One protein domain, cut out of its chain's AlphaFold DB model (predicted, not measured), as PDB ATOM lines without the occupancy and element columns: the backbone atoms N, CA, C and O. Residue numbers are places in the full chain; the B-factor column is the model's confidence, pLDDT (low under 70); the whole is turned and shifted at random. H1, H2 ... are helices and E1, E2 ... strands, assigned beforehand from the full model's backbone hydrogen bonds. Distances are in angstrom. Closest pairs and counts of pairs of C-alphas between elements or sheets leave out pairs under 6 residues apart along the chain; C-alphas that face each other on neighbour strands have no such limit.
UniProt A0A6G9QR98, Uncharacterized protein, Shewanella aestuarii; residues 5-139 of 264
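AT A GLANCE: This is residues 5 to 139 of the 264 residues of an uncharacterized protein of Shewanella aestuarii (UniProt A0A6G9QR98). A long twisted ribbon, the hairpin of E2 and E3, runs along most of a rod-shaped whole, and E4, with E5 and E6 beside different parts of it, widens one half of the ribbon into a sheet. That sheet curls round H3, H2 crosses the same face of it, and a small parallel pair, E1 and E7, lies near the rod's end away from the E2 to E3 turn. The printed part has 135 residues with seven named strands and three named helices, in the order E1 H1 E2 E3 E4 E5 E6 E7 H2 H3, and is of the mixed class, helices and strands. The five-stranded sheet is branched and antiparallel in each neighbour pair. The whole is loose, with a radius of gyration of the C-alphas of 20.1 A, and spans 73 by 28 by 20 A.

HOW THE PARTS SIT: E1, residues 5 to 7, and E7, residues 103 to 106, are parallel neighbours at 45 degrees, with N 6 and O 104 at 3.0 A. H1, residues 8 to 12, is not on the branched sheet. E2, residues 17 to 36, bends by 59 degrees at residue 23. E2 forms an antiparallel hairpin with E3, residues 42 to 60, at 169 degrees; N 26 and O 51 are 2.8 A apart, within hydrogen-bond range. On the other side of E3, beside its residues 49 to 60, lies E4, residues 63 to 73, antiparallel to it at 168 degrees, with N 56 and O 67 at 2.8 A. The next hairpin joins E4 to E5, residues 84 to 88, at 147 degrees, with N 70 and O 87 at 2.9 A. E2 to E5 make a meander, each strand the antiparallel neighbour of the one before. E6, residues 98 to 101, lies on the same side of E4 as E5 and is antiparallel to E4 at 158 degrees, with N 66 and O 99 at 2.9 A. The pairing is staggered: E6 is beside residues 64 to 67 of E4, and E5 beside residues 69 to 73. E5 and E6 are apart. H2, residues 115 to 126, is on the branched sheet at a height of 8.7 A over the sheet. It lies over E6 and only just over E4, where 3 of its C-alphas fall, and on the local plane it runs across the strands, at 84 degrees to E6. The closest C-alphas of E6 and H2 are those of Phe 98 and Asn 119, 6.5 A apart. H1 and H2 are close but not clearly touching, the C-alphas of Asn 12 and Lys 125 being 7.1 A apart. H3, residues 130 to 138, is on the same face as H2; its closest C-alphas to E2 are those of Trp 131 and Tyr 18, 5.7 A apart. H2 and H3 are apart. In H1, H2 and H3 every O i to N i+4 pair is within hydrogen-bond range.

IN THESE COORDINATES: E1 begins at C-alpha 5, (311.518, 172.312, 277.409). E2 measures 53.0 A from first to last C-alpha and ends at C-alpha 36, (265.684, 170.668, 234.620). E3 measures 56.3 A, E4 32.5 A and E5 13.0 A. H2 is 16.2 A long. H3 is 13.2 A long and ends at C-alpha 138, (297.413, 189.004, 250.677).

THE WHOLE: The two C-alphas farthest apart, those of Asp 39 and Asp 109, are 72.8 A from each other. The branched sheet is twisted, its C-alphas lying up to 7.5 A off their best plane. The printed part has no cut, and no link is long. The mean pLDDT of the printed part is 85.2, and residue 75 and residues 90 to 97 are under 70.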
ATOM      1  N   ALA A   5     312.883 172.686 277.049       88.69
ATOM      2  CA  ALA A   5     311.518 172.312 277.409       88.69
ATOM      3  C   ALA A   5     310.745 173.570 277.812       88.69
ATOM      4  O   ALA A   5     311.324 174.454 278.448       88.69
ATOM      5  N   ILE A   6     309.474 173.643 277.435       90.94
ATOM      6  CA  ILE A   6     308.548 174.705 277.830       90.94
ATOM      7  C   ILE A   6     307.235 174.064 278.282       90.94
ATOM      8  O   ILE A   6     306.765 173.116 277.649       90.94
ATOM      9  N   SER A   7     306.683 174.531 279.397       90.69
ATOM     10  CA  SER A   7     305.374 174.072 279.873       90.69
ATOM     11  C   SER A   7     304.232 174.649 279.030       90.69
ATOM     12  O   SER A   7     304.401 175.650 278.331       90.69
ATOM     13  N   GLU A   8     303.054 174.030 279.107       88.62
ATOM     14  CA  GLU A   8     301.830 174.535 278.468       88.62
ATOM     15  C   GLU A   8     301.489 175.974 278.897       88.62
ATOM     16  O   GLU A   8     301.231 176.825 278.044       88.62
ATOM     17  N   ASP A   9     301.573 176.280 280.194       88.12
ATOM     18  CA  ASP A   9     301.314 177.625 280.722       88.12
ATOM     19  C   ASP A   9     302.306 178.657 280.165       88.12
ATOM     20  O   ASP A   9     301.910 179.715 279.672       88.12
ATOM     21  N   GLU A  10     303.603 178.335 280.183       90.19
ATOM     22  CA  GLU A  10     304.636 179.215 279.629       90.19
ATOM     23  C   GLU A  10     304.439 179.441 278.131       90.19
ATOM     24  O   GLU A  10     304.645 180.557 277.657       90.19
ATOM     25  N   PHE A  11     304.032 178.409 277.386       90.62
ATOM     26  CA  PHE A  11     303.736 178.515 275.961       90.62
ATOM     27  C   PHE A  11     302.527 179.421 275.694       90.62
ATOM     28  O   PHE A  11     302.564 180.266 274.794       90.62
ATOM     29  N   ASN A  12     301.468 179.292 276.494       88.19
ATOM     30  CA  ASN A  12     300.261 180.101 276.366       88.19
ATOM     31  C   ASN A  12     300.505 181.586 276.665       88.19
ATOM     32  O   ASN A  12     299.858 182.436 276.046       88.19
ATOM     33  N   ASP A  13     301.489 181.914 277.500       90.94
ATOM     34  CA  ASP A  13     301.901 183.294 277.781       90.94
ATOM     35  C   ASP A  13     302.809 183.906 276.696       90.94
ATOM     36  O   ASP A  13     303.063 185.117 276.694       90.94
ATOM     37  N   LEU A  14     303.288 183.112 275.731       91.25
ATOM     38  CA  LEU A  14     304.120 183.630 274.649       91.25
ATOM     39  C   LEU A  14     303.322 184.520 273.692       91.25
ATOM     40  O   LEU A  14     302.193 184.231 273.282       91.25
ATOM     41  N   THR A  15     303.989 185.597 273.283       91.81
ATOM     42  CA  THR A  15     303.602 186.424 272.138       91.81
ATOM     43  C   THR A  15     304.411 185.992 270.923       91.81
ATOM     44  O   THR A  15     305.618 185.760 271.038       91.81
ATOM     45  N   PHE A  16     303.758 185.912 269.767       92.88
ATOM     46  CA  PHE A  16     304.377 185.503 268.512       92.88
ATOM     47  C   PHE A  16     304.387 186.651 267.508       92.88
ATOM     48  O   PHE A  16     303.481 187.478 267.481       92.88
ATOM     49  N   THR A  17     305.419 186.679 266.672       94.00
ATOM     50  CA  THR A  17     305.435 187.442 265.421       94.00
ATOM     51  C   THR A  17     305.239 186.482 264.261       94.00
ATOM     52  O   THR A  17     305.874 185.423 264.248       94.00
ATOM     53  N   TYR A  18     304.426 186.868 263.287       91.75
ATOM     54  CA  TYR A  18     304.018 185.999 262.190       91.75
ATOM     55  C   TYR A  18     304.651 186.421 260.863       91.75
ATOM     56  O   TYR A  18     304.895 187.601 260.617       91.75
ATOM     57  N   SER A  19     304.916 185.437 260.015       91.56
ATOM     58  CA  SER A  19     305.278 185.608 258.611       91.56
ATOM     59  C   SER A  19     304.456 184.617 257.811       91.56
ATOM     60  O   SER A  19     304.518 183.424 258.099       91.56
ATOM     61  N   VAL A  20     303.712 185.101 256.828       90.62
ATOM     62  CA  VAL A  20     302.884 184.277 255.945       90.62
ATOM     63  C   VAL A  20     303.510 184.255 254.556       90.62
ATOM     64  O   VAL A  20     304.197 185.201 254.168       90.62
ATOM     65  N   GLU A  21     303.339 183.150 253.847       90.06
ATOM     66  CA  GLU A  21     303.750 182.995 252.458       90.06
ATOM     67  C   GLU A  21     302.629 182.296 251.698       90.06
ATOM     68  O   GLU A  21     302.251 181.177 252.046       90.06
ATOM     69  N   THR A  22     302.126 182.949 250.655       87.81
ATOM     70  CA  THR A  22     301.176 182.361 249.707       87.81
ATOM     71  C   THR A  22     301.921 181.463 248.714       87.81
ATOM     72  O   THR A  22     302.888 181.893 248.083       87.81
ATOM     73  N   ILE A  23     301.487 180.207 248.574       84.62
ATOM     74  CA  ILE A  23     302.168 179.177 247.767       84.62
ATOM     75  C   ILE A  23     301.356 178.826 246.520       84.62
ATOM     76  O   ILE A  23     301.921 178.673 245.433       84.62
ATOM     77  N   ASN A  24     300.046 178.680 246.670       84.81
ATOM     78  CA  ASN A  24     299.129 178.273 245.616       84.81
ATOM     79  C   ASN A  24     297.889 179.163 245.618       84.81
ATOM     80  O   ASN A  24     297.352 179.496 246.666       84.81
ATOM     81  N   GLU A  25     297.435 179.510 244.421       87.38
ATOM     82  CA  GLU A  25     296.215 180.268 244.178       87.38
ATOM     83  C   GLU A  25     295.534 179.655 242.955       87.38
ATOM     84  O   GLU A  25     296.154 179.496 241.898       87.38
ATOM     85  N   GLU A  26     294.267 179.295 243.107       86.44
ATOM     86  CA  GLU A  26     293.408 178.825 242.034       86.44
ATOM     87  C   GLU A  26     292.089 179.597 242.043       86.44
ATOM     88  O   GLU A  26     291.501 179.877 243.087       86.44
ATOM     89  N   PHE A  27     291.614 179.920 240.845       86.62
ATOM     90  CA  PHE A  27     290.292 180.475 240.596       86.62
ATOM     91  C   PHE A  27     289.690 179.720 239.417       86.62
ATOM     92  O   PHE A  27     290.332 179.591 238.367       86.62
ATOM     93  N   GLN A  28     288.482 179.200 239.586       86.12
ATOM     94  CA  GLN A  28     287.809 178.388 238.583       86.12
ATOM     95  C   GLN A  28     286.398 178.914 238.332       86.12
ATOM     96  O   GLN A  28     285.624 179.121 239.257       86.12
ATOM     97  N   GLU A  29     286.064 179.091 237.055       88.50
ATOM     98  CA  GLU A  29     284.696 179.284 236.579       88.50
ATOM     99  C   GLU A  29     284.220 177.955 235.992       88.50
ATOM    100  O   GLU A  29     284.900 177.366 235.142       88.50
ATOM    101  N   HIS A  30     283.068 177.468 236.436       85.25
ATOM    102  CA  HIS A  30     282.501 176.227 235.930       85.25
ATOM    103  C   HIS A  30     280.970 176.276 235.888       85.25
ATOM    104  O   HIS A  30     280.336 177.124 236.504       85.25
ATOM    105  N   GLU A  31     280.362 175.374 235.118       88.50
ATOM    106  CA  GLU A  31     278.905 175.250 235.050       88.50
ATOM    107  C   GLU A  31     278.441 174.128 235.975       88.50
ATOM    108  O   GLU A  31     278.862 172.973 235.838       88.50
ATOM    109  N   ARG A  32     277.543 174.452 236.902       85.31
ATOM    110  CA  ARG A  32     276.931 173.491 237.815       85.31
ATOM    111  C   ARG A  32     275.498 173.224 237.380       85.31
ATOM    112  O   ARG A  32     274.715 174.147 237.188       85.31
ATOM    113  N   GLN A  33     275.134 171.949 237.240       87.88
ATOM    114  CA  GLN A  33     273.751 171.578 236.945       87.88
ATOM    115  C   GLN A  33     272.862 171.875 238.161       87.88
ATOM    116  O   GLN A  33     273.074 171.322 239.244       87.88
ATOM    117  N   THR A  34     271.851 172.718 237.977       86.06
ATOM    118  CA  THR A  34     270.949 173.171 239.048       86.06
ATOM    119  C   THR A  34     269.557 172.565 238.955       86.06
ATOM    120  O   THR A  34     268.848 172.494 239.963       86.06
ATOM    121  N   GLY A  35     269.175 172.030 237.794       88.44
ATOM    122  CA  GLY A  35     267.883 171.379 237.638       88.44
ATOM    123  C   GLY A  35     267.556 170.957 236.213       88.44
ATOM    124  O   GLY A  35     268.443 170.655 235.414       88.44
ATOM    125  N   TYR A  36     266.251 170.911 235.941       90.56
ATOM    126  CA  TYR A  36     265.684 170.668 234.620       90.56
ATOM    127  C   TYR A  36     264.641 171.743 234.318       90.56
ATOM    128  O   TYR A  36     263.794 172.034 235.171       90.56
ATOM    129  N   ASN A  37     264.654 172.276 233.100       85.69
ATOM    130  CA  ASN A  37     263.658 173.241 232.651       85.69
ATOM    131  C   ASN A  37     262.285 172.566 232.415       85.69
ATOM    132  O   ASN A  37     262.118 171.350 232.549       85.69
ATOM    133  N   GLN A  38     261.265 173.349 232.038       78.38
ATOM    134  CA  GLN A  38     259.907 172.827 231.781       78.38
ATOM    135  C   GLN A  38     259.828 171.815 230.626       78.38
ATOM    136  O   GLN A  38     258.871 171.038 230.568       78.38
ATOM    137  N   ASP A  39     260.825 171.809 229.742       86.94
ATOM    138  CA  ASP A  39     260.948 170.888 228.613       86.94
ATOM    139  C   ASP A  39     261.751 169.619 228.975       86.94
ATOM    140  O   ASP A  39     261.768 168.655 228.205       86.94
ATOM    141  N   GLY A  40     262.325 169.565 230.184       85.94
ATOM    142  CA  GLY A  40     263.117 168.448 230.698       85.94
ATOM    143  C   GLY A  40     264.599 168.489 230.320       85.94
ATOM    144  O   GLY A  40     265.279 167.485 230.531       85.94
ATOM    145  N   ASP A  41     265.094 169.604 229.776       90.19
ATOM    146  CA  ASP A  41     266.521 169.804 229.499       90.19
ATOM    147  C   ASP A  41     267.262 170.258 230.762       90.19
ATOM    148  O   ASP A  41     266.676 170.925 231.616       90.19
ATOM    149  N   ASP A  42     268.549 169.922 230.863       92.81
ATOM    150  CA  ASP A  42     269.408 170.325 231.980       92.81
ATOM    151  C   ASP A  42     269.508 171.864 232.078       92.81
ATOM    152  O   ASP A  42     269.789 172.548 231.090       92.81
ATOM    153  N   GLU A  43     269.302 172.409 233.278       87.25
ATOM    154  CA  GLU A  43     269.606 173.804 233.615       87.25
ATOM    155  C   GLU A  43     270.961 173.876 234.321       87.25
ATOM    156  O   GLU A  43     271.244 173.082 235.225       87.25
ATOM    157  N   PHE A  44     271.785 174.834 233.899       86.00
ATOM    158  CA  PHE A  44     273.109 175.093 234.450       86.00
ATOM    159  C   PHE A  44     273.181 176.524 234.976       86.00
ATOM    160  O   PHE A  44     272.613 177.441 234.378       86.00
ATOM    161  N   GLU A  45     273.913 176.713 236.066       83.06
ATOM    162  CA  GLU A  45     274.318 178.024 236.564       83.06
ATOM    163  C   GLU A  45     275.841 178.136 236.521       83.06
ATOM    164  O   GLU A  45     276.557 177.149 236.699       83.06
ATOM    165  N   THR A  46     276.328 179.341 236.227       84.06
ATOM    166  CA  THR A  46     277.756 179.646 236.293       84.06
ATOM    167  C   THR A  46     278.147 179.825 237.749       84.06
ATOM    168  O   THR A  46     277.630 180.705 238.433       84.06
ATOM    169  N   CYS A  47     279.090 179.002 238.168       82.94
ATOM    170  CA  CYS A  47     279.678 178.957 239.485       82.94
ATOM    171  C   CYS A  47     281.127 179.427 239.399       82.94
ATOM    172  O   CYS A  47     281.812 179.236 238.388       82.94
ATOM    173  N   PHE A  48     281.585 180.061 240.465       86.44
ATOM    174  CA  PHE A  48     282.965 180.500 240.623       86.44
ATOM    175  C   PHE A  48     283.462 179.880 241.908       86.44
ATOM    176  O   PHE A  48     282.685 179.832 242.839       86.44
ATOM    177  N   GLU A  49     284.701 179.420 241.965       86.81
ATOM    178  CA  GLU A  49     285.328 178.915 243.186       86.81
ATOM    179  C   GLU A  49     286.768 179.425 243.239       86.81
ATOM    180  O   GLU A  49     287.415 179.591 242.195       86.81
ATOM    181  N   SER A  50     287.283 179.679 244.441       88.94
ATOM    182  CA  SER A  50     288.684 180.053 244.621       88.94
ATOM    183  C   SER A  50     289.307 179.366 245.822       88.94
ATOM    184  O   SER A  50     288.677 179.190 246.864       88.94
ATOM    185  N   TRP A  51     290.582 179.024 245.682       89.62
ATOM    186  CA  TRP A  51     291.384 178.416 246.729       89.62
ATOM    187  C   TRP A  51     292.730 179.104 246.781       89.62
ATOM    188  O   TRP A  51     293.429 179.188 245.771       89.62
ATOM    189  N   VAL A  52     293.118 179.555 247.965       90.19
ATOM    190  CA  VAL A  52     294.462 180.071 248.215       90.19
ATOM    191  C   VAL A  52     295.056 179.289 249.364       90.19
ATOM    192  O   VAL A  52     294.417 179.126 250.397       90.19
ATOM    193  N   GLY A  53     296.266 178.786 249.195       90.81
ATOM    194  CA  GLY A  53     296.981 178.073 250.236       90.81
ATOM    195  C   GLY A  53     298.377 178.633 250.431       90.81
ATOM    196  O   GLY A  53     298.960 179.301 249.566       90.81
ATOM    197  N   GLY A  54     298.927 178.357 251.601       90.94
ATOM    198  CA  GLY A  54     300.234 178.858 251.957       90.94
ATOM    199  C   GLY A  54     300.775 178.270 253.242       90.94
ATOM    200  O   GLY A  54     300.249 177.314 253.809       90.94
ATOM    201  N   SER A  55     301.866 178.866 253.704       91.31
ATOM    202  CA  SER A  55     302.475 178.536 254.985       91.31
ATOM    203  C   SER A  55     302.532 179.754 255.897       91.31
ATOM    204  O   SER A  55     302.530 180.903 255.448       91.31
ATOM    205  N   CYS A  56     302.556 179.502 257.199       92.25
ATOM    206  CA  CYS A  56     302.758 180.504 258.228       92.25
ATOM    207  C   CYS A  56     303.894 180.066 259.151       92.25
ATOM    208  O   CYS A  56     304.001 178.906 259.544       92.25
ATOM    209  N   THR A  57     304.750 181.017 259.508       94.25
ATOM    210  CA  THR A  57     305.816 180.868 260.496       94.25
ATOM    211  C   THR A  57     305.560 181.820 261.662       94.25
ATOM    212  O   THR A  57     305.668 183.039 261.510       94.25
ATOM    213  N   ALA A  58     305.285 181.277 262.845       93.88
ATOM    214  CA  ALA A  58     305.151 182.021 264.093       93.88
ATOM    215  C   ALA A  58     306.443 181.924 264.919       93.88
ATOM    216  O   ALA A  58     306.957 180.831 265.158       93.88
ATOM    217  N   LYS A  59     306.982 183.058 265.385       94.38
ATOM    218  CA  LYS A  59     308.232 183.113 266.166       94.38
ATOM    219  C   LYS A  59     308.072 183.813 267.504       94.38
ATOM    220  O   LYS A  59     307.486 184.889 267.568       94.38
ATOM    221  N   SER A  60     308.674 183.245 268.547       93.38
ATOM    222  CA  SER A  60     308.801 183.854 269.874       93.38
ATOM    223  C   SER A  60     310.188 183.550 270.453       93.38
ATOM    224  O   SER A  60     310.470 182.446 270.912       93.38
ATOM    225  N   GLY A  61     311.111 184.513 270.370       89.69
ATOM    226  CA  GLY A  61     312.512 184.281 270.741       89.69
ATOM    227  C   GLY A  61     313.178 183.216 269.858       89.69
ATOM    228  O   GLY A  61     313.316 183.416 268.654       89.69
ATOM    229  N   GLU A  62     313.613 182.104 270.459       88.88
ATOM    230  CA  GLU A  62     314.196 180.952 269.746       88.88
ATOM    231  C   GLU A  62     313.140 179.919 269.304       88.88
ATOM    232  O   GLU A  62     313.464 179.001 268.552       88.88
ATOM    233  N   LEU A  63     311.886 180.062 269.755       90.81
ATOM    234  CA  LEU A  63     310.783 179.177 269.392       90.81
ATOM    235  C   LEU A  63     310.251 179.534 268.007       90.81
ATOM    236  O   LEU A  63     309.945 180.699 267.742       90.81
ATOM    237  N   THR A  64     310.107 178.530 267.143       93.06
ATOM    238  CA  THR A  64     309.450 178.668 265.837       93.06
ATOM    239  C   THR A  64     308.372 177.597 265.681       93.06
ATOM    240  O   THR A  64     308.623 176.432 265.987       93.06
ATOM    241  N   VAL A  65     307.190 177.996 265.216       91.81
ATOM    242  CA  VAL A  65     306.096 177.103 264.816       91.81
ATOM    243  C   VAL A  65     305.801 177.341 263.342       91.81
ATOM    244  O   VAL A  65     305.601 178.487 262.944       91.81
ATOM    245  N   GLU A  66     305.773 176.279 262.549       92.31
ATOM    246  CA  GLU A  66     305.432 176.323 261.122       92.31
ATOM    247  C   GLU A  66     304.145 175.530 260.876       92.31
ATOM    248  O   GLU A  66     304.004 174.435 261.419       92.31
ATOM    249  N   PHE A  67     303.207 176.065 260.093       90.12
ATOM    250  CA  PHE A  67     301.955 175.381 259.739       90.12
ATOM    251  C   PHE A  67     301.420 175.817 258.373       90.12
ATOM    252  O   PHE A  67     301.726 176.914 257.901       90.12
ATOM    253  N   GLY A  68     300.633 174.943 257.745       89.88
ATOM    254  CA  GLY A  68     299.916 175.228 256.502       89.88
ATOM    255  C   GLY A  68     298.584 175.930 256.759       89.88
ATOM    256  O   GLY A  68     297.937 175.713 257.787       89.88
ATOM    257  N   TRP A  69     298.161 176.770 255.826       89.44
ATOM    258  CA  TRP A  69     296.847 177.404 255.849       89.44
ATOM    259  C   TRP A  69     296.193 177.326 254.475       89.44
ATOM    260  O   TRP A  69     296.873 177.301 253.450       89.44
ATOM    261  N   MET A  70     294.864 177.323 254.476       89.75
ATOM    262  CA  MET A  70     294.040 177.353 253.278       89.75
ATOM    263  C   MET A  70     292.876 178.322 253.471       89.75
ATOM    264  O   MET A  70     292.200 178.306 254.498       89.75
ATOM    265  N   ALA A  71     292.634 179.139 252.458       89.62
ATOM    266  CA  ALA A  71     291.522 180.055 252.323       89.62
ATOM    267  C   ALA A  71     290.617 179.571 251.180       89.62
ATOM    268  O   ALA A  71     291.081 179.399 250.052       89.62
ATOM    269  N   ASN A  72     289.336 179.345 251.472       89.06
ATOM    270  CA  ASN A  72     288.354 178.844 250.506       89.06
ATOM    271  C   ASN A  72     287.299 179.918 250.215       89.06
ATOM    272  O   ASN A  72     286.659 180.397 251.148       89.06
ATOM    273  N   GLY A  73     287.116 180.274 248.945       84.88
ATOM    274  CA  GLY A  73     286.052 181.148 248.445       84.88
ATOM    275  C   GLY A  73     284.972 180.339 247.719       84.88
ATOM    276  O   GLY A  73     285.288 179.397 246.991       84.88
ATOM    277  N   GLY A  74     283.701 180.680 247.958       73.06
ATOM    278  CA  GLY A  74     282.513 179.874 247.621       73.06
ATOM    279  C   GLY A  74     282.099 179.835 246.143       73.06
ATOM    280  O   GLY A  74     282.782 180.435 245.333       73.06
ATOM    281  N   ASP A  75     280.945 179.177 245.881       65.50
ATOM    282  CA  ASP A  75     280.513 178.452 244.652       65.50
ATOM    283  C   ASP A  75     279.455 179.184 243.763       65.50
ATOM    284  O   ASP A  75     279.256 178.832 242.611       65.50
ATOM    285  N   GLU A  76     278.743 180.227 244.223       70.94
ATOM    286  CA  GLU A  76     277.561 180.760 243.482       70.94
ATOM    287  C   GLU A  76     277.784 182.068 242.699       70.94
ATOM    288  O   GLU A  76     277.080 182.350 241.730       70.94
ATOM    289  N   THR A  77     278.716 182.925 243.124       78.88
ATOM    290  CA  THR A  77     278.938 184.239 242.492       78.88
ATOM    291  C   THR A  77     280.411 184.611 242.502       78.88
ATOM    292  O   THR A  77     281.154 184.179 243.378       78.88
ATOM    293  N   TYR A  78     280.824 185.478 241.573       77.00
ATOM    294  CA  TYR A  78     282.191 186.001 241.529       77.00
ATOM    295  C   TYR A  78     282.600 186.633 242.868       77.00
ATOM    296  O   TYR A  78     283.680 186.369 243.371       77.00
ATOM    297  N   GLN A  79     281.718 187.422 243.492       80.00
ATOM    298  CA  GLN A  79     281.988 188.019 244.802       80.00
ATOM    299  C   GLN A  79     282.157 186.962 245.897       80.00
ATOM    300  O   GLN A  79     283.062 187.097 246.713       80.00
ATOM    301  N   ALA A  80     281.328 185.913 245.899       80.62
ATOM    302  CA  ALA A  80     281.439 184.823 246.868       80.62
ATOM    303  C   ALA A  80     282.746 184.029 246.710       80.62
ATOM    304  O   ALA A  80     283.318 183.607 247.710       80.62
ATOM    305  N   ALA A  81     283.268 183.899 245.487       84.62
ATOM    306  CA  ALA A  81     284.579 183.295 245.242       84.62
ATOM    307  C   ALA A  81     285.748 184.120 245.818       84.62
ATOM    308  O   ALA A  81     286.856 183.609 245.920       84.62
ATOM    309  N   HIS A  82     285.510 185.371 246.222       84.62
ATOM    310  CA  HIS A  82     286.486 186.233 246.896       84.62
ATOM    311  C   HIS A  82     286.137 186.515 248.371       84.62
ATOM    312  O   HIS A  82     286.816 187.319 249.013       84.62
ATOM    313  N   ASP A  83     285.093 185.879 248.908       85.31
ATOM    314  CA  ASP A  83     284.744 185.897 250.332       85.31
ATOM    315  C   ASP A  83     285.342 184.652 250.993       85.31
ATOM    316  O   ASP A  83     284.750 183.572 250.999       85.31
ATOM    317  N   PHE A  84     286.591 184.783 251.436       86.88
ATOM    318  CA  PHE A  84     287.409 183.649 251.848       86.88
ATOM    319  C   PHE A  84     287.195 183.254 253.310       86.88
ATOM    320  O   PHE A  84     287.366 184.064 254.220       86.88
ATOM    321  N   GLU A  85     286.973 181.964 253.542       88.88
ATOM    322  CA  GLU A  85     287.099 181.343 254.858       88.88
ATOM    323  C   GLU A  85     288.518 180.788 255.038       88.88
ATOM    324  O   GLU A  85     288.921 179.848 254.345       88.88
ATOM    325  N   ILE A  86     289.279 181.373 255.968       88.50
ATOM    326  CA  ILE A  86     290.650 180.957 256.291       88.50
ATOM    327  C   ILE A  86     290.618 179.849 257.339       88.50
ATOM    328  O   ILE A  86     289.950 179.940 258.367       88.50
ATOM    329  N   THR A  87     291.391 178.800 257.095       87.38
ATOM    330  CA  THR A  87     291.515 177.644 257.977       87.38
ATOM    331  C   THR A  87     292.963 177.174 258.041       87.38
ATOM    332  O   THR A  87     293.736 177.328 257.095       87.38
ATOM    333  N   ILE A  88     293.345 176.570 259.164       87.12
ATOM    334  CA  ILE A  88     294.609 175.830 259.270       87.12
ATOM    335  C   ILE A  88     294.397 174.469 258.609       87.12
ATOM    336  O   ILE A  88     293.583 173.667 259.100       87.12
ATOM    337  N   GLU A  89     295.103 174.244 257.502       73.31
ATOM    338  CA  GLU A  89     294.917 173.086 256.631       73.31
ATOM    339  C   GLU A  89     295.304 171.786 257.347       73.31
ATOM    340  O   GLU A  89     296.229 171.741 258.160       73.31
ATOM    341  N   ARG A  90     294.564 170.720 257.031       58.72
ATOM    342  CA  ARG A  90     294.955 169.345 257.325       58.72
ATOM    343  C   ARG A  90     295.672 168.813 256.102       58.72
ATOM    344  O   ARG A  90     295.002 168.442 255.142       58.72
ATOM    345  N   ASP A  91     296.993 168.735 256.159       50.50
ATOM    346  CA  ASP A  91     297.726 167.956 255.169       50.50
ATOM    347  C   ASP A  91     297.200 166.513 255.280       50.50
ATOM    348  O   ASP A  91     297.269 165.866 256.334       50.50
ATOM    349  N   ASP A  92     296.576 166.009 254.223       50.75
ATOM    350  CA  ASP A  92     295.828 164.751 254.185       50.75
ATOM    351  C   ASP A  92     296.725 163.501 254.274       50.75
ATOM    352  O   ASP A  92     296.291 162.371 254.024       50.75
ATOM    353  N   CYS A  93     297.972 163.654 254.726       39.28
ATOM    354  CA  CYS A  93     298.881 162.546 254.942       39.28
ATOM    355  C   CYS A  93     299.913 162.810 256.059       39.28
ATOM    356  O   CYS A  93     301.006 163.319 255.849       39.28
ATOM    357  N   SER A  94     299.603 162.267 257.239       47.16
ATOM    358  CA  SER A  94     300.521 161.923 258.338       47.16
ATOM    359  C   SER A  94     300.969 163.032 259.316       47.16
ATOM    360  O   SER A  94     302.069 163.563 259.287       47.16
ATOM    361  N   SER A  95     300.163 163.140 260.372       52.16
ATOM    362  CA  SER A  95     300.553 163.268 261.788       52.16
ATOM    363  C   SER A  95     300.815 164.629 262.436       52.16
ATOM    364  O   SER A  95     300.708 164.653 263.662       52.16
ATOM    365  N   CYS A  96     301.043 165.745 261.736       53.00
ATOM    366  CA  CYS A  96     301.115 167.051 262.415       53.00
ATOM    367  C   CYS A  96     300.696 168.212 261.496       53.00
ATOM    368  O   CYS A  96     301.339 168.420 260.474       53.00
ATOM    369  N   ASP A  97     299.695 169.000 261.902       69.19
ATOM    370  CA  ASP A  97     299.315 170.267 261.243       69.19
ATOM    371  C   ASP A  97     300.366 171.370 261.513       69.19
ATOM    372  O   ASP A  97     300.410 172.399 260.843       69.19
ATOM    373  N   PHE A  98     301.234 171.140 262.507       84.75
ATOM    374  CA  PHE A  98     302.246 172.077 262.980       84.75
ATOM    375  C   PHE A  98     303.617 171.411 263.137       84.75
ATOM    376  O   PHE A  98     303.734 170.292 263.638       84.75
ATOM    377  N   THR A  99     304.677 172.149 262.822       87.88
ATOM    378  CA  THR A  99     306.067 171.785 263.109       87.88
ATOM    379  C   THR A  99     306.630 172.709 264.184       87.88
ATOM    380  O   THR A  99     306.796 173.909 263.964       87.88
ATOM    381  N   LEU A 100     306.952 172.147 265.353       87.88
ATOM    382  CA  LEU A 100     307.577 172.862 266.469       87.88
ATOM    383  C   LEU A 100     309.107 172.757 266.385       87.88
ATOM    384  O   LEU A 100     309.670 171.662 266.424       87.88
ATOM    385  N   ILE A 101     309.798 173.891 266.303       89.00
ATOM    386  CA  ILE A 101     311.255 173.957 266.147       89.00
ATOM    387  C   ILE A 101     311.879 174.662 267.355       89.00
ATOM    388  O   ILE A 101     311.496 175.768 267.735       89.00
ATOM    389  N   GLY A 102     312.895 174.015 267.934       82.50
ATOM    390  CA  GLY A 102     313.730 174.560 269.011       82.50
ATOM    391  C   GLY A 102     313.322 174.131 270.423       82.50
ATOM    392  O   GLY A 102     314.172 174.138 271.316       82.50
ATOM    393  N   PHE A 103     312.078 173.684 270.613       86.50
ATOM    394  CA  PHE A 103     311.535 173.319 271.923       86.50
ATOM    395  C   PHE A 103     310.720 172.023 271.892       86.50
ATOM    396  O   PHE A 103     310.291 171.570 270.833       86.50
ATOM    397  N   LYS A 104     310.514 171.445 273.076       89.19
ATOM    398  CA  LYS A 104     309.519 170.404 273.361       89.19
ATOM    399  C   LYS A 104     308.516 170.953 274.366       89.19
ATOM    400  O   LYS A 104     308.926 171.598 275.331       89.19
ATOM    401  N   LEU A 105     307.238 170.673 274.143       89.19
ATOM    402  CA  LEU A 105     306.197 170.946 275.126       89.19
ATOM    403  C   LEU A 105     306.167 169.820 276.158       89.19
ATOM    404  O   LEU A 105     306.205 168.643 275.791       89.19
ATOM    405  N   VAL A 106     306.129 170.189 277.433       91.81
ATOM    406  CA  VAL A 106     306.096 169.251 278.559       91.81
ATOM    407  C   VAL A 106     304.921 169.546 279.487       91.81
ATOM    408  O   VAL A 106     304.451 170.683 279.550       91.81
ATOM    409  N   ASP A 107     304.454 168.526 280.199       90.25
ATOM    410  CA  ASP A 107     303.465 168.672 281.266       90.25
ATOM    411  C   ASP A 107     304.084 169.207 282.577       90.25
ATOM    412  O   ASP A 107     305.268 169.555 282.646       90.25
ATOM    413  N   GLU A 108     303.270 169.283 283.635       87.81
ATOM    414  CA  GLU A 108     303.687 169.743 284.970       87.81
ATOM    415  C   GLU A 108     304.802 168.884 285.597       87.81
ATOM    416  O   GLU A 108     305.575 169.381 286.425       87.81
ATOM    417  N   ASP A 109     304.903 167.612 285.207       88.06
ATOM    418  CA  ASP A 109     305.912 166.668 285.691       88.06
ATOM    419  C   ASP A 109     307.204 166.722 284.844       88.06
ATOM    420  O   ASP A 109     308.231 166.140 285.219       88.06
ATOM    421  N   GLY A 110     307.195 167.488 283.748       86.00
ATOM    422  CA  GLY A 110     308.301 167.617 282.802       86.00
ATOM    423  C   GLY A 110     308.348 166.495 281.764       86.00
ATOM    424  O   GLY A 110     309.361 166.368 281.064       86.00
ATOM    425  N   ASP A 111     307.287 165.693 281.662       89.25
ATOM    426  CA  ASP A 111     307.142 164.655 280.651       89.25
ATOM    427  C   ASP A 111     306.657 165.271 279.332       89.25
ATOM    428  O   ASP A 111     305.843 166.191 279.293       89.25
ATOM    429  N   GLU A 112     307.204 164.790 278.216       91.44
ATOM    430  CA  GLU A 112     306.892 165.317 276.886       91.44
ATOM    431  C   GLU A 112     305.433 165.039 276.507       91.44
ATOM    432  O   GLU A 112     304.965 163.898 276.581       91.44
ATOM    433  N   LEU A 113     304.728 166.087 276.068       89.12
ATOM    434  CA  LEU A 113     303.351 165.965 275.604       89.12
ATOM    435  C   LEU A 113     303.284 165.114 274.333       89.12
ATOM    436  O   LEU A 113     304.169 165.144 273.480       89.12
ATOM    437  N   ALA A 114     302.194 164.364 274.185       88.69
ATOM    438  CA  ALA A 114     301.945 163.609 272.966       88.69
ATOM    439  C   ALA A 114     301.607 164.546 271.793       88.69
ATOM    440  O   ALA A 114     300.902 165.537 271.979       88.69
ATOM    441  N   ASP A 115     302.014 164.179 270.575       85.00
ATOM    442  CA  ASP A 115     301.848 165.008 269.368       85.00
ATOM    443  C   ASP A 115     300.412 165.515 269.159       85.00
ATOM    444  O   ASP A 115     300.207 166.655 268.762       85.00
ATOM    445  N   TRP A 116     299.395 164.703 269.457       84.19
ATOM    446  CA  TRP A 116     297.992 165.111 269.317       84.19
ATOM    447  C   TRP A 116     297.570 166.190 270.328       84.19
ATOM    448  O   TRP A 116     296.746 167.032 269.988       84.19
ATOM    449  N   VAL A 117     298.144 166.192 271.539       86.25
ATOM    450  CA  VAL A 117     297.925 167.248 272.544       86.25
ATOM    451  C   VAL A 117     298.594 168.533 272.075       86.25
ATOM    452  O   VAL A 117     297.988 169.597 272.121       86.25
ATOM    453  N   ILE A 118     299.822 168.415 271.561       87.38
ATOM    454  CA  ILE A 118     300.565 169.540 270.992       87.38
ATOM    455  C   ILE A 118     299.775 170.169 269.840       87.38
ATOM    456  O   ILE A 118     299.602 171.380 269.820       87.38
ATOM    457  N   ASN A 119     299.256 169.372 268.904       85.81
ATOM    458  CA  ASN A 119     298.486 169.891 267.771       85.81
ATOM    459  C   ASN A 119     297.212 170.629 268.210       85.81
ATOM    460  O   ASN A 119     296.929 171.691 267.663       85.81
ATOM    461  N   GLU A 120     296.468 170.105 269.189       86.75
ATOM    462  CA  GLU A 120     295.259 170.771 269.693       86.75
ATOM    463  C   GLU A 120     295.600 172.111 270.349       86.75
ATOM    464  O   GLU A 120     295.017 173.137 270.012       86.75
ATOM    465  N   LEU A 121     296.618 172.121 271.210       88.38
ATOM    466  CA  LEU A 121     297.088 173.319 271.898       88.38
ATOM    467  C   LEU A 121     297.595 174.384 270.913       88.38
ATOM    468  O   LEU A 121     297.277 175.564 271.055       88.38
ATOM    469  N   LEU A 122     298.343 173.990 269.879       89.31
ATOM    470  CA  LEU A 122     298.790 174.911 268.830       89.31
ATOM    471  C   LEU A 122     297.605 175.438 268.013       89.31
ATOM    472  O   LEU A 122     297.545 176.632 267.725       89.31
ATOM    473  N   ARG A 123     296.630 174.585 267.689       87.12
ATOM    474  CA  ARG A 123     295.423 174.986 266.961       87.12
ATOM    475  C   ARG A 123     294.595 175.986 267.764       87.12
ATOM    476  O   ARG A 123     294.231 177.019 267.216       87.12
ATOM    477  N   GLU A 124     294.355 175.735 269.047       87.25
ATOM    478  CA  GLU A 124     293.670 176.684 269.932       87.25
ATOM    479  C   GLU A 124     294.440 178.000 270.063       87.25
ATOM    480  O   GLU A 124     293.838 179.073 270.011       87.25
ATOM    481  N   LYS A 125     295.772 177.936 270.183       89.38
ATOM    482  CA  LYS A 125     296.626 179.122 270.318       89.38
ATOM    483  C   LYS A 125     296.638 179.996 269.070       89.38
ATOM    484  O   LYS A 125     296.748 181.208 269.215       89.38
ATOM    485  N   PHE A 126     296.605 179.406 267.874       88.88
ATOM    486  CA  PHE A 126     296.754 180.144 266.617       88.88
ATOM    487  C   PHE A 126     295.436 180.447 265.906       88.88
ATOM    488  O   PHE A 126     295.435 181.316 265.041       88.88
ATOM    489  N   ASN A 127     294.322 179.816 266.267       84.88
ATOM    490  CA  ASN A 127     293.014 180.151 265.706       84.88
ATOM    491  C   ASN A 127     292.589 181.584 266.087       84.88
ATOM    492  O   ASN A 127     292.641 181.954 267.264       84.88
ATOM    493  N   GLY A 128     292.170 182.396 265.116       78.75
ATOM    494  CA  GLY A 128     291.742 183.781 265.338       78.75
ATOM    495  C   GLY A 128     292.875 184.745 265.713       78.75
ATOM    496  O   GLY A 128     292.636 185.732 266.412       78.75
ATOM    497  N   CYS A 129     294.120 184.440 265.331       86.56
ATOM    498  CA  CYS A 129     295.295 185.266 265.632       86.56
ATOM    499  C   CYS A 129     295.694 186.202 264.480       86.56
ATOM    500  O   CYS A 129     295.202 186.106 263.364       86.56
ATOM    501  N   GLU A 130     296.659 187.091 264.747       86.12
ATOM    502  CA  GLU A 130     297.116 188.138 263.813       86.12
ATOM    503  C   GLU A 130     297.572 187.617 262.437       86.12
ATOM    504  O   GLU A 130     297.473 188.345 261.452       86.12
ATOM    505  N   TRP A 131     298.044 186.370 262.334       89.12
ATOM    506  CA  TRP A 131     298.430 185.800 261.040       89.12
ATOM    507  C   TRP A 131     297.257 185.700 260.059       89.12
ATOM    508  O   TRP A 131     297.488 185.862 258.865       89.12
ATOM    509  N   GLU A 132     296.021 185.503 260.531       86.88
ATOM    510  CA  GLU A 132     294.834 185.482 259.667       86.88
ATOM    511  C   GLU A 132     294.648 186.846 258.999       86.88
ATOM    512  O   GLU A 132     294.467 186.912 257.791       86.88
ATOM    513  N   CYS A 133     294.845 187.947 259.736       83.19
ATOM    514  CA  CYS A 133     294.812 189.296 259.165       83.19
ATOM    515  C   CYS A 133     295.933 189.540 258.140       83.19
ATOM    516  O   CYS A 133     295.759 190.324 257.205       83.19
ATOM    517  N   LEU A 134     297.102 188.910 258.318       84.81
ATOM    518  CA  LEU A 134     298.179 188.974 257.325       84.81
ATOM    519  C   LEU A 134     297.792 188.218 256.052       84.81
ATOM    520  O   LEU A 134     298.027 188.734 254.964       84.81
ATOM    521  N   VAL A 135     297.163 187.048 256.186       86.06
ATOM    522  CA  VAL A 135     296.622 186.291 255.049       86.06
ATOM    523  C   VAL A 135     295.531 187.097 254.345       86.06
ATOM    524  O   VAL A 135     295.649 187.334 253.150       86.06
ATOM    525  N   GLU A 136     294.536 187.623 255.064       84.31
ATOM    526  CA  GLU A 136     293.466 188.473 254.508       84.31
ATOM    527  C   GLU A 136     293.995 189.668 253.698       84.31
ATOM    528  O   GLU A 136     293.357 190.123 252.744       84.31
ATOM    529  N   ALA A 137     295.160 190.206 254.071       82.94
ATOM    530  CA  ALA A 137     295.795 191.300 253.347       82.94
ATOM    531  C   ALA A 137     296.421 190.862 252.011       82.94
ATOM    532  O   ALA A 137     296.520 191.697 251.106       82.94
ATOM    533  N   GLU A 138     296.836 189.598 251.890       84.88
ATOM    534  CA  GLU A 138     297.413 189.004 250.677       84.88
ATOM    535  C   GLU A 138     296.369 188.355 249.761       84.88
ATOM    536  O   GLU A 138     296.623 188.233 248.563       84.88
ATOM    537  N   LEU A 139     295.205 187.968 250.293       85.81
ATOM    538  CA  LEU A 139     294.173 187.287 249.516       85.81
ATOM    539  C   LEU A 139     293.684 188.130 248.323       85.81
ATOM    540  O   LEU A 139     293.518 189.355 248.440       85.81
TER     541      LEU A 139